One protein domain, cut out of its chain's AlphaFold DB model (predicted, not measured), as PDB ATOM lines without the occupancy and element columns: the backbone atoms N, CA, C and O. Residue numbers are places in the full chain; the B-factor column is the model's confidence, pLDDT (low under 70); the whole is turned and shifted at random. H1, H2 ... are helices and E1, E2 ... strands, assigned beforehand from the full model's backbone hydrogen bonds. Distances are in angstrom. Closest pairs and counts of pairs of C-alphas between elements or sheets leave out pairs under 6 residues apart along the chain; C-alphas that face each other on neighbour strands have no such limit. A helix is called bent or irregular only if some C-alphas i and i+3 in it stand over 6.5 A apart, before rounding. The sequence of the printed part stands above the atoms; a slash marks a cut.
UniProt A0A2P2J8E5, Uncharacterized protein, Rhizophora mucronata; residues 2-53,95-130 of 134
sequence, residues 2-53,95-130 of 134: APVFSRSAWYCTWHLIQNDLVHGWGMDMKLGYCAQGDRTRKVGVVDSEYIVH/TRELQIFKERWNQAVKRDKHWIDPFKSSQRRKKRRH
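AT A GLANCE: This is residues 2 to 53 and 95 to 130 of the 134 residues of an uncharacterized protein of Rhizophora mucronata (UniProt A0A2P2J8E5). A small ribbon of two short strands, E1 and E2, lies at one end, and the short helix H2 sits near the middle of the whole, making a helical hairpin with H1. The longest helix, H4, stands away from these parts, with its first residues next to the link between H1 and H2, while H5 sticks out as a free arm beyond the chain that follows H4. The printed part has 88 residues, with two named strands and five named helices in the order E1, H1, H2, H3, E2, H4, H5; the sheet, E1 - E2, is antiparallel, and the class is mostly helix. The whole is only just compact, close to loose, with a radius of gyration of the C-alphas of 14.1 A and spans of 33 by 31 by 26 A.

IN THESE COORDINATES: Find C-alpha 2 at (-0.998, -24.034, 17.248), where E1 begins; it is residues 2 to 5. Its partner E2 is residues 43 to 46, 10.0 A from first to last C-alpha. Just before it, look for H3 at residues 39 to 42, 5.0 A long. H1 takes residues 7 to 17 and measures 15.1 A, and H2 takes residues 28 to 34 and measures 10.6 A. H2 is irregular, but only just: C-alphas 29 and 32 are 6.8 A apart. After the cut, find C-alpha 95 at (5.437, -28.392, -5.275); from there H4 runs for residues 95 to 111, 24.4 A. H5 is residues 120 to 130, 15.8 A, and ends at C-alpha 130, (20.407, -43.630, 13.931).

HOW THE PARTS SIT: Start at the sheet, where E1 and E2 are antiparallel neighbours with 142 degrees between their directions. The C-alphas of Pro 3 and Val 45 face each other at 4.5 A. Look for N 4 and O 44 within hydrogen-bond range at 2.8 A, and N 46 and O 2 at 3.0 A. E1 and H2 are near each other, with 5 pairs of C-alphas within 10 A. The closest C-alphas of H2 and E2 are those of Gly 32 and Val 43, 7.4 A apart. H2 and H3 are close but not clearly touching, and their closest C-alphas, those of Gly 32 and Arg 39, are 5.5 A apart. Moving outward, H1 and H2 form a helical hairpin: they touch, and their closest C-alphas, those of Ala 9 and Cys 34, are 5.0 A apart. They run opposite ways at a steep tilt of 43 degrees. H4 is apart from H1, H2 and H3, and H5 is apart from H4 and from both strands. In H1, H4 and H5 each O i to N i+4 pair is within hydrogen-bond range; in H2 it is 0 of 3, beside 3 of 4 O i to N i+3 pairs, and H3 is too short for an O i to N i+4 pair.

THE WHOLE: The two C-alphas farthest apart are those of Asp 47 and Lys 113, at 38.7 A. Residues 54 to 94 are not printed, and the gap from C-alpha 53 to C-alpha 95 is 16.7 A; this cut falls in the link from E2 to H4. Of the links that are printed whole, E1 to H1, H2 to H3 and H3 to E2 are tight, and H1 to H2 and H4 to H5 are short. Residues 110 to 116 stand free, and so do residues 120 to 130, which belong to H5; the body without them spans 33 by 21 by 21 A. The mean pLDDT of the printed part is 73.4; look for values under 70 at residues 2 to 3, 19 to 26, 38 to 53 and 121 to 130 of this model.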
ATOM      1  N   ALA A   2      -1.329 -25.341  17.810       65.25
ATOM      2  CA  ALA A   2      -0.998 -24.034  17.248       65.25
ATOM      3  C   ALA A   2       0.404 -23.610  17.726       65.25
ATOM      4  O   ALA A   2       0.621 -23.549  18.942       65.25
ATOM      5  N   PRO A   3       1.371 -23.343  16.826       67.81
ATOM      6  CA  PRO A   3       2.668 -22.830  17.239       67.81
ATOM      7  C   PRO A   3       2.514 -21.397  17.761       67.81
ATOM      8  O   PRO A   3       1.952 -20.535  17.087       67.81
ATOM      9  N   VAL A   4       3.043 -21.136  18.951       72.38
ATOM     10  CA  VAL A   4       3.145 -19.794  19.531       72.38
ATOM     11  C   VAL A   4       4.586 -19.314  19.457       72.38
ATOM     12  O   VAL A   4       5.533 -20.010  19.839       72.38
ATOM     13  N   PHE A   5       4.739 -18.097  18.948       75.62
ATOM     14  CA  PHE A   5       6.020 -17.439  18.750       75.62
ATOM     15  C   PHE A   5       6.167 -16.286  19.740       75.62
ATOM     16  O   PHE A   5       5.213 -15.565  20.026       75.62
ATOM     17  N   SER A   6       7.393 -16.057  20.216       79.00
ATOM     18  CA  SER A   6       7.731 -14.759  20.810       79.00
ATOM     19  C   SER A   6       7.519 -13.636  19.786       79.00
ATOM     20  O   SER A   6       7.571 -13.877  18.578       79.00
ATOM     21  N   ARG A   7       7.333 -12.390  20.244       82.25
ATOM     22  CA  ARG A   7       7.087 -11.248  19.345       82.25
ATOM     23  C   ARG A   7       8.171 -11.106  18.265       82.25
ATOM     24  O   ARG A   7       7.846 -10.888  17.104       82.25
ATOM     25  N   SER A   8       9.446 -11.274  18.625       82.44
ATOM     26  CA  SER A   8      10.567 -11.213  17.671       82.44
ATOM     27  C   SER A   8      10.559 -12.376  16.675       82.44
ATOM     28  O   SER A   8      10.773 -12.160  15.483       82.44
ATOM     29  N   ALA A   9      10.270 -13.595  17.139       84.50
ATOM     30  CA  ALA A   9      10.155 -14.760  16.267       84.50
ATOM     31  C   ALA A   9       8.976 -14.617  15.293       84.50
ATOM     32  O   ALA A   9       9.140 -14.910  14.112       84.50
ATOM     33  N   TRP A  10       7.836 -14.084  15.750       85.00
ATOM     34  CA  TRP A  10       6.685 -13.801  14.893       85.00
ATOM     35  C   TRP A  10       7.020 -12.793  13.799       85.00
ATOM     36  O   TRP A  10       6.692 -13.047  12.649       85.00
ATOM     37  N   TYR A  11       7.733 -11.704  14.107       86.38
ATOM     38  CA  TYR A  11       8.170 -10.769  13.067       86.38
ATOM     39  C   TYR A  11       9.014 -11.469  11.994       86.38
ATOM     40  O   TYR A  11       8.741 -11.300  10.812       86.38
ATOM     41  N   CYS A  12       9.992 -12.296  12.366       85.75
ATOM     42  CA  CYS A  12      10.779 -13.060  11.389       85.75
ATOM     43  C   CYS A  12       9.905 -14.027  10.567       85.75
ATOM     44  O   CYS A  12       9.976 -14.049   9.339       85.75
ATOM     45  N   THR A  13       9.039 -14.788  11.238       84.69
ATOM     46  CA  THR A  13       8.112 -15.739  10.614       84.69
ATOM     47  C   THR A  13       7.142 -15.047   9.661       84.69
ATOM     48  O   THR A  13       6.889 -15.552   8.573       84.69
ATOM     49  N   TRP A  14       6.646 -13.870  10.026       83.62
ATOM     50  CA  TRP A  14       5.754 -13.066   9.204       83.62
ATOM     51  C   TRP A  14       6.411 -12.672   7.880       83.62
ATOM     52  O   TRP A  14       5.821 -12.868   6.824       83.62
ATOM     53  N   HIS A  15       7.666 -12.212   7.919       81.19
ATOM     54  CA  HIS A  15       8.416 -11.876   6.705       81.19
ATOM     55  C   HIS A  15       8.750 -13.106   5.843       81.19
ATOM     56  O   HIS A  15       8.884 -12.974   4.629       81.19
ATOM     57  N   LEU A  16       8.856 -14.302   6.440       79.44
ATOM     58  CA  LEU A  16       8.953 -15.555   5.681       79.44
ATOM     59  C   LEU A  16       7.631 -15.905   4.991       79.44
ATOM     60  O   LEU A  16       7.633 -16.224   3.810       79.44
ATOM     61  N   ILE A  17       6.511 -15.821   5.711       76.75
ATOM     62  CA  ILE A  17       5.192 -16.224   5.204       76.75
ATOM     63  C   ILE A  17       4.709 -15.290   4.095       76.75
ATOM     64  O   ILE A  17       4.199 -15.766   3.088       76.75
ATOM     65  N   GLN A  18       4.903 -13.977   4.245       70.25
ATOM     66  CA  GLN A  18       4.412 -12.948   3.317       70.25
ATOM     67  C   GLN A  18       4.855 -13.142   1.848       70.25
ATOM     68  O   GLN A  18       4.235 -12.564   0.962       70.25
ATOM     69  N   ASN A  19       5.877 -13.962   1.564       62.69
ATOM     70  CA  ASN A  19       6.467 -14.100   0.226       62.69
ATOM     71  C   ASN A  19       6.120 -15.398  -0.540       62.69
ATOM     72  O   ASN A  19       6.399 -15.469  -1.740       62.69
ATOM     73  N   ASP A  20       5.519 -16.407   0.105       64.19
ATOM     74  CA  ASP A  20       5.263 -17.736  -0.496       64.19
ATOM     75  C   ASP A  20       3.813 -18.228  -0.243       64.19
ATOM     76  O   ASP A  20       3.519 -19.425  -0.156       64.19
ATOM     77  N   LEU A  21       2.888 -17.268  -0.097       58.22
ATOM     78  CA  LEU A  21       1.461 -17.448   0.195       58.22
ATOM     79  C   LEU A  21       0.675 -18.027  -0.992       58.22
ATOM     80  O   LEU A  21      -0.005 -17.294  -1.698       58.22
ATOM     81  N   VAL A  22       0.678 -19.352  -1.130       55.69
ATOM     82  CA  VAL A  22      -0.542 -20.097  -1.510       55.69
ATOM     83  C   VAL A  22      -0.647 -21.400  -0.715       55.69
ATOM     84  O   VAL A  22      -1.744 -21.743  -0.280       55.69
ATOM     85  N   HIS A  23       0.464 -22.112  -0.460       58.97
ATOM     86  CA  HIS A  23       0.358 -23.491   0.039       58.97
ATOM     87  C   HIS A  23       0.925 -23.816   1.426       58.97
ATOM     88  O   HIS A  23       0.677 -24.912   1.921       58.97
ATOM     89  N   GLY A  24       1.683 -22.925   2.075       60.69
ATOM     90  CA  GLY A  24       2.126 -23.114   3.472       60.69
ATOM     91  C   GLY A  24       3.085 -24.291   3.741       60.69
ATOM     92  O   GLY A  24       3.689 -24.360   4.809       60.69
ATOM     93  N   TRP A  25       3.250 -25.209   2.786       67.88
ATOM     94  CA  TRP A  25       3.992 -26.451   2.944       67.88
ATOM     95  C   TRP A  25       5.496 -26.230   2.784       67.88
ATOM     96  O   TRP A  25       5.950 -25.592   1.836       67.88
ATOM     97  N   GLY A  26       6.286 -26.752   3.721       69.44
ATOM     98  CA  GLY A  26       7.744 -26.652   3.721       69.44
ATOM     99  C   GLY A  26       8.291 -25.340   4.295       69.44
ATOM    100  O   GLY A  26       9.443 -25.315   4.738       69.44
ATOM    101  N   MET A  27       7.482 -24.276   4.368       74.44
ATOM    102  CA  MET A  27       7.815 -23.069   5.141       74.44
ATOM    103  C   MET A  27       7.898 -23.369   6.638       74.44
ATOM    104  O   MET A  27       8.805 -22.897   7.326       74.44
ATOM    105  N   ASP A  28       6.996 -24.217   7.130       71.38
ATOM    106  CA  ASP A  28       6.946 -24.729   8.499       71.38
ATOM    107  C   ASP A  28       8.274 -25.384   8.935       71.38
ATOM    108  O   ASP A  28       8.741 -25.182  10.060       71.38
ATOM    109  N   MET A  29       8.983 -26.044   8.008       74.88
ATOM    110  CA  MET A  29      10.316 -26.616   8.248       74.88
ATOM    111  C   MET A  29      11.393 -25.552   8.534       74.88
ATOM    112  O   MET A  29      12.426 -25.856   9.148       74.88
ATOM    113  N   LYS A  30      11.173 -24.309   8.087       80.06
ATOM    114  CA  LYS A  30      12.092 -23.174   8.251       80.06
ATOM    115  C   LYS A  30      11.700 -22.222   9.377       80.06
ATOM    116  O   LYS A  30      12.572 -21.493   9.840       80.06
ATOM    117  N   LEU A  31      10.478 -22.290   9.914       80.25
ATOM    118  CA  LEU A  31      10.039 -21.444  11.039       80.25
ATOM    119  C   LEU A  31      10.949 -21.556  12.268       80.25
ATOM    120  O   LEU A  31      11.178 -20.578  12.973       80.25
ATOM    121  N   GLY A  32      11.557 -22.727  12.483       78.75
ATOM    122  CA  GLY A  32      12.545 -22.922  13.545       78.75
ATOM    123  C   GLY A  32      13.780 -22.014  13.440       78.75
ATOM    124  O   GLY A  32      14.409 -21.757  14.460       78.75
ATOM    125  N   TYR A  33      14.124 -21.496  12.255       82.38
ATOM    126  CA  TYR A  33      15.209 -20.517  12.093       82.38
ATOM    127  C   TYR A  33      14.837 -19.137  12.648       82.38
ATOM    128  O   TYR A  33      15.717 -18.417  13.112       82.38
ATOM    129  N   CYS A  34      13.547 -18.802  12.694       82.69
ATOM    130  CA  CYS A  34      13.060 -17.581  13.334       82.69
ATOM    131  C   CYS A  34      13.004 -17.676  14.860       82.69
ATOM    132  O   CYS A  34      12.908 -16.655  15.536       82.69
ATOM    133  N   ALA A  35      13.124 -18.877  15.430       77.19
ATOM    134  CA  ALA A  35      12.993 -19.106  16.867       77.19
ATOM    135  C   ALA A  35      14.175 -18.591  17.722       77.19
ATOM    136  O   ALA A  35      14.206 -18.877  18.913       77.19
ATOM    137  N   GLN A  36      15.136 -17.836  17.166       70.62
ATOM    138  CA  GLN A  36      16.277 -17.216  17.875       70.62
ATOM    139  C   GLN A  36      16.888 -18.100  18.987       70.62
ATOM    140  O   GLN A  36      16.896 -17.721  20.158       70.62
ATOM    141  N   GLY A  37      17.385 -19.295  18.655       70.38
ATOM    142  CA  GLY A  37      17.983 -20.229  19.618       70.38
ATOM    143  C   GLY A  37      17.416 -21.644  19.498       70.38
ATOM    144  O   GLY A  37      17.101 -22.102  18.401       70.38
ATOM    145  N   ASP A  38      17.307 -22.358  20.621       67.88
ATOM    146  CA  ASP A  38      16.767 -23.718  20.622       67.88
ATOM    147  C   ASP A  38      15.254 -23.712  20.349       67.88
ATOM    148  O   ASP A  38      14.446 -23.304  21.189       67.88
ATOM    149  N   ARG A  39      14.872 -24.206  19.167       66.75
ATOM    150  CA  ARG A  39      13.473 -24.329  18.735       66.75
ATOM    151  C   ARG A  39      12.621 -25.177  19.685       66.75
ATOM    152  O   ARG A  39      11.430 -24.927  19.770       66.75
ATOM    153  N   THR A  40      13.216 -26.127  20.416       65.69
ATOM    154  CA  THR A  40      12.496 -26.958  21.402       65.69
ATOM    155  C   THR A  40      12.103 -26.184  22.659       65.69
ATOM    156  O   THR A  40      11.254 -26.638  23.416       65.69
ATOM    157  N   ARG A  41      12.710 -25.011  22.877       64.44
ATOM    158  CA  ARG A  41      12.448 -24.136  24.026       64.44
ATOM    159  C   ARG A  41      11.703 -22.855  23.654       64.44
ATOM    160  O   ARG A  41      11.068 -22.261  24.514       64.44
ATOM    161  N   LYS A  42      11.836 -22.393  22.405       64.19
ATOM    162  CA  LYS A  42      11.351 -21.072  21.955       64.19
ATOM    163  C   LYS A  42      10.179 -21.110  20.979       64.19
ATOM    164  O   LYS A  42       9.594 -20.062  20.718       64.19
ATOM    165  N   VAL A  43       9.841 -22.284  20.451       65.44
ATOM    166  CA  VAL A  43       8.570 -22.509  19.758       65.44
ATOM    167  C   VAL A  43       7.703 -23.316  20.706       65.44
ATOM    168  O   VAL A  43       7.985 -24.485  20.961       65.44
ATOM    169  N   GLY A  44       6.696 -22.662  21.278       59.66
ATOM    170  CA  GLY A  44       5.689 -23.346  22.075       59.66
ATOM    171  C   GLY A  44       4.600 -23.890  21.164       59.66
ATOM    172  O   GLY A  44       4.385 -23.384  20.063       59.66
ATOM    173  N   VAL A  45       3.902 -24.913  21.627       59.75
ATOM    174  CA  VAL A  45       2.724 -25.443  20.959       59.75
ATOM    175  C   VAL A  45       1.616 -25.464  21.990       59.75
ATOM    176  O   VAL A  45       1.774 -26.045  23.061       59.75
ATOM    177  N   VAL A  46       0.514 -24.792  21.680       52.81
ATOM    178  CA  VAL A  46      -0.721 -24.930  22.452       52.81
ATOM    179  C   VAL A  46      -1.404 -26.206  21.934       52.81
ATOM    180  O   VAL A  46      -1.636 -26.314  20.724       52.81
ATOM    181  N   ASP A  47      -1.626 -27.165  22.840       45.75
ATOM    182  CA  ASP A  47      -1.687 -28.642  22.698       45.75
ATOM    183  C   ASP A  47      -0.322 -29.340  22.818       45.75
ATOM    184  O   ASP A  47       0.547 -29.220  21.960       45.75
ATOM    185  N   SER A  48      -0.150 -30.095  23.905       50.56
ATOM    186  CA  SER A  48       1.099 -30.661  24.441       50.56
ATOM    187  C   SER A  48       1.738 -31.812  23.653       50.56
ATOM    188  O   SER A  48       2.735 -32.379  24.103       50.56
ATOM    189  N   GLU A  49       1.201 -32.190  22.500       57.66
ATOM    190  CA  GLU A  49       1.745 -33.300  21.718       57.66
ATOM    191  C   GLU A  49       2.812 -32.793  20.746       57.66
ATOM    192  O   GLU A  49       2.600 -31.839  20.011       57.66
ATOM    193  N   TYR A  50       3.998 -33.400  20.723       52.50
ATOM    194  CA  TYR A  50       5.020 -33.051  19.735       52.50
ATOM    195  C   TYR A  50       4.690 -33.746  18.404       52.50
ATOM    196  O   TYR A  50       4.996 -34.925  18.232       52.50
ATOM    197  N   ILE A  51       4.083 -33.041  17.441       54.59
ATOM    198  CA  ILE A  51       3.877 -33.596  16.091       54.59
ATOM    199  C   ILE A  51       5.216 -33.679  15.352       54.59
ATOM    200  O   ILE A  51       5.888 -32.682  15.076       54.59
ATOM    201  N   VAL A  52       5.591 -34.900  14.969       56.78
ATOM    202  CA  VAL A  52       6.628 -35.128  13.963       56.78
ATOM    203  C   VAL A  52       6.026 -34.793  12.603       56.78
ATOM    204  O   VAL A  52       5.184 -35.530  12.094       56.78
ATOM    205  N   HIS A  53       6.458 -33.688  11.992       56.12
ATOM    206  CA  HIS A  53       6.054 -33.392  10.623       56.12
ATOM    207  C   HIS A  53       6.683 -34.424   9.676       56.12
ATOM    208  O   HIS A  53       7.888 -34.405   9.432       56.12
ATOM    209  N   THR A  95       4.092 -27.836  -5.101       79.81
ATOM    210  CA  THR A  95       5.437 -28.392  -5.275       79.81
ATOM    211  C   THR A  95       6.349 -27.402  -5.998       79.81
ATOM    212  O   THR A  95       7.513 -27.246  -5.625       79.81
ATOM    213  N   ARG A  96       5.818 -26.694  -7.004       83.50
ATOM    214  CA  ARG A  96       6.543 -25.646  -7.731       83.50
ATOM    215  C   ARG A  96       6.890 -24.468  -6.822       83.50
ATOM    216  O   ARG A  96       8.026 -24.005  -6.842       83.50
ATOM    217  N   GLU A  97       5.947 -24.013  -6.007       80.25
ATOM    218  CA  GLU A  97       6.161 -22.932  -5.039       80.25
ATOM    219  C   GLU A  97       7.206 -23.314  -3.986       80.25
ATOM    220  O   GLU A  97       8.142 -22.554  -3.741       80.25
ATOM    221  N   LEU A  98       7.133 -24.532  -3.440       80.38
ATOM    222  CA  LEU A  98       8.138 -25.042  -2.508       80.38
ATOM    223  C   LEU A  98       9.538 -25.078  -3.138       80.38
ATOM    224  O   LEU A  98      10.536 -24.806  -2.466       80.38
ATOM    225  N   GLN A  99       9.634 -25.431  -4.419       84.25
ATOM    226  CA  GLN A  99      10.907 -25.435  -5.133       84.25
ATOM    227  C   GLN A  99      11.480 -24.015  -5.259       84.25
ATOM    228  O   GLN A  99      12.645 -23.796  -4.921       84.25
ATOM    229  N   ILE A 100      10.647 -23.045  -5.640       85.44
ATOM    230  CA  ILE A 100      11.027 -21.628  -5.712       85.44
ATOM    231  C   ILE A 100      11.494 -21.125  -4.339       85.44
ATOM    232  O   ILE A 100      12.547 -20.491  -4.234       85.44
ATOM    233  N   PHE A 101      10.769 -21.453  -3.268       83.50
ATOM    234  CA  PHE A 101      11.161 -21.113  -1.902       83.50
ATOM    235  C   PHE A 101      12.536 -21.687  -1.534       83.50
ATOM    236  O   PHE A 101      13.400 -20.969  -1.027       83.50
ATOM    237  N   LYS A 102      12.780 -22.975  -1.818       84.25
ATOM    238  CA  LYS A 102      14.076 -23.625  -1.552       84.25
ATOM    239  C   LYS A 102      15.216 -22.939  -2.298       84.25
ATOM    240  O   LYS A 102      16.290 -22.753  -1.726       84.25
ATOM    241  N   GLU A 103      14.995 -22.556  -3.549       88.62
ATOM    242  CA  GLU A 103      15.985 -21.837  -4.349       88.62
ATOM    243  C   GLU A 103      16.289 -20.461  -3.758       88.62
ATOM    244  O   GLU A 103      17.459 -20.154  -3.519       88.62
ATOM    245  N   ARG A 104      15.259 -19.673  -3.427       86.88
ATOM    246  CA  ARG A 104      15.406 -18.366  -2.762       86.88
ATOM    247  C   ARG A 104      16.149 -18.489  -1.432       86.88
ATOM    248  O   ARG A 104      17.091 -17.739  -1.183       86.88
ATOM    249  N   TRP A 105      15.779 -19.472  -0.611       86.06
ATOM    250  CA  TRP A 105      16.443 -19.762   0.658       86.06
ATOM    251  C   TRP A 105      17.928 -20.073   0.456       86.06
ATOM    252  O   TRP A 105      18.787 -19.480   1.106       86.06
ATOM    253  N   ASN A 106      18.253 -20.981  -0.466       89.19
ATOM    254  CA  ASN A 106      19.635 -21.374  -0.739       89.19
ATOM    255  C   ASN A 106      20.460 -20.209  -1.301       89.19
ATOM    256  O   ASN A 106      21.636 -20.070  -0.965       89.19
ATOM    257  N   GLN A 107      19.855 -19.349  -2.124       91.56
ATOM    258  CA  GLN A 107      20.499 -18.130  -2.609       91.56
ATOM    259  C   GLN A 107      20.773 -17.137  -1.476       91.56
ATOM    260  O   GLN A 107      21.877 -16.599  -1.418       91.56
ATOM    261  N   ALA A 108      19.818 -16.914  -0.569       88.75
ATOM    262  CA  ALA A 108      20.003 -16.040   0.591       88.75
ATOM    263  C   ALA A 108      21.149 -16.538   1.487       88.75
ATOM    264  O   ALA A 108      22.063 -15.780   1.798       88.75
ATOM    265  N   VAL A 109      21.159 -17.841   1.782       89.94
ATOM    266  CA  VAL A 109      22.243 -18.517   2.507       89.94
ATOM    267  C   VAL A 109      23.596 -18.342   1.814       89.94
ATOM    268  O   VAL A 109      24.591 -18.068   2.471       89.94
ATOM    269  N   LYS A 110      23.655 -18.491   0.485       91.94
ATOM    270  CA  LYS A 110      24.906 -18.358  -0.275       91.94
ATOM    271  C   LYS A 110      25.422 -16.914  -0.314       91.94
ATOM    272  O   LYS A 110      26.630 -16.706  -0.390       91.94
ATOM    273  N   ARG A 111      24.523 -15.926  -0.330       92.44
ATOM    274  CA  ARG A 111      24.872 -14.496  -0.364       92.44
ATOM    275  C   ARG A 111      25.407 -14.002   0.976       92.44
ATOM    276  O   ARG A 111      26.287 -13.144   0.991       92.44
ATOM    277  N   ASP A 112      24.904 -14.544   2.078       91.50
ATOM    278  CA  ASP A 112      25.387 -14.210   3.412       91.50
ATOM    279  C   ASP A 112      26.677 -14.986   3.737       91.50
ATOM    280  O   ASP A 112      26.669 -16.142   4.156       91.50
ATOM    281  N   LYS A 113      27.821 -14.321   3.532       90.56
ATOM    282  CA  LYS A 113      29.163 -14.889   3.758       90.56
ATOM    283  C   LYS A 113      29.413 -15.310   5.209       90.56
ATOM    284  O   LYS A 113      30.266 -16.162   5.441       90.56
ATOM    285  N   HIS A 114      28.704 -14.713   6.165       92.06
ATOM    286  CA  HIS A 114      28.852 -15.004   7.592       92.06
ATOM    287  C   HIS A 114      27.736 -15.914   8.109       92.06
ATOM    288  O   HIS A 114      27.626 -16.137   9.315       92.06
ATOM    289  N   TRP A 115      26.918 -16.464   7.209       87.06
ATOM    290  CA  TRP A 115      25.830 -17.337   7.592       87.06
ATOM    291  C   TRP A 115      26.347 -18.662   8.152       87.06
ATOM    292  O   TRP A 115      27.022 -19.444   7.476       87.06
ATOM    293  N   ILE A 116      25.975 -18.948   9.396       84.75
ATOM    294  CA  ILE A 116      26.265 -20.211  10.071       84.75
ATOM    295  C   ILE A 116      24.934 -20.892  10.359       84.75
ATOM    296  O   ILE A 116      24.118 -20.350  11.095       84.75
ATOM    297  N   ASP A 117      24.726 -22.096   9.816       85.62
ATOM    298  CA  ASP A 117      23.522 -22.883  10.098       85.62
ATOM    299  C   ASP A 117      23.517 -23.360  11.563       85.62
ATOM    300  O   ASP A 117      24.272 -24.287  11.902       85.62
ATOM    301  N   PRO A 118      22.640 -22.818  12.431       79.31
ATOM    302  CA  PRO A 118      22.609 -23.195  13.840       79.31
ATOM    303  C   PRO A 118      22.162 -24.651  14.056       79.31
ATOM    304  O   PRO A 118      22.333 -25.192  15.147       79.31
ATOM    305  N   PHE A 119      21.620 -25.327  13.035       75.31
ATOM    306  CA  PHE A 119      21.063 -26.676  13.170       75.31
ATOM    307  C   PHE A 119      21.920 -27.795  12.567       75.31
ATOM    308  O   PHE A 119      21.603 -28.974  12.772       75.31
ATOM    309  N   LYS A 120      23.039 -27.474  11.905       72.69
ATOM    310  CA  LYS A 120      23.928 -28.453  11.248       72.69
ATOM    311  C   LYS A 120      24.484 -29.506  12.218       72.69
ATOM    312  O   LYS A 120      24.606 -30.685  11.874       72.69
ATOM    313  N   SER A 121      24.785 -29.110  13.456       64.38
ATOM    314  CA  SER A 121      25.276 -30.002  14.521       64.38
ATOM    315  C   SER A 121      24.196 -30.976  15.014       64.38
ATOM    316  O   SER A 121      24.469 -32.165  15.201       64.38
ATOM    317  N   SER A 122      22.951 -30.509  15.150       62.59
ATOM    318  CA  SER A 122      21.811 -31.325  15.589       62.59
ATOM    319  C   SER A 122      21.487 -32.451  14.600       62.59
ATOM    320  O   SER A 122      21.228 -33.585  15.009       62.59
ATOM    321  N   GLN A 123      21.593 -32.174  13.293       61.25
ATOM    322  CA  GLN A 123      21.387 -33.162  12.233       61.25
ATOM    323  C   GLN A 123      22.471 -34.242  12.250       61.25
ATOM    324  O   GLN A 123      22.160 -35.431  12.172       61.25
ATOM    325  N   ARG A 124      23.743 -33.847  12.415       60.97
ATOM    326  CA  ARG A 124      24.862 -34.792  12.567       60.97
ATOM    327  C   ARG A 124      24.669 -35.694  13.787       60.97
ATOM    328  O   ARG A 124      24.884 -36.898  13.689       60.97
ATOM    329  N   ARG A 125      24.212 -35.140  14.917       60.19
ATOM    330  CA  ARG A 125      23.965 -35.911  16.147       60.19
ATOM    331  C   ARG A 125      22.803 -36.899  15.997       60.19
ATOM    332  O   ARG A 125      22.922 -38.027  16.465       60.19
ATOM    333  N   LYS A 126      21.719 -36.515  15.309       60.62
ATOM    334  CA  LYS A 126      20.614 -37.433  14.970       60.62
ATOM    335  C   LYS A 126      21.073 -38.571  14.052       60.62
ATOM    336  O   LYS A 126      20.780 -39.721  14.352       60.62
ATOM    337  N   LYS A 127      21.842 -38.273  12.996       60.62
ATOM    338  CA  LYS A 127      22.381 -39.298  12.080       60.62
ATOM    339  C   LYS A 127      23.279 -40.310  12.795       60.62
ATOM    340  O   LYS A 127      23.111 -41.504  12.597       60.62
ATOM    341  N   ARG A 128      24.178 -39.843  13.672       60.59
ATOM    342  CA  ARG A 128      25.048 -40.727  14.471       60.59
ATOM    343  C   ARG A 128      24.255 -41.665  15.377       60.59
ATOM    344  O   ARG A 128      24.577 -42.840  15.435       60.59
ATOM    345  N   ARG A 129      23.203 -41.166  16.036       60.50
ATOM    346  CA  ARG A 129      22.314 -42.012  16.846       60.50
ATOM    347  C   ARG A 129      21.607 -43.061  15.990       60.50
ATOM    348  O   ARG A 129      21.565 -44.212  16.381       60.50
ATOM    349  N   HIS A 130      21.118 -42.695  14.809       58.50
ATOM    350  CA  HIS A 130      20.407 -43.630  13.931       58.50
ATOM    351  C   HIS A 130      21.295 -44.761  13.375       58.50
ATOM    352  O   HIS A 130      20.789 -45.842  13.105       58.50
TER     353      HIS A 130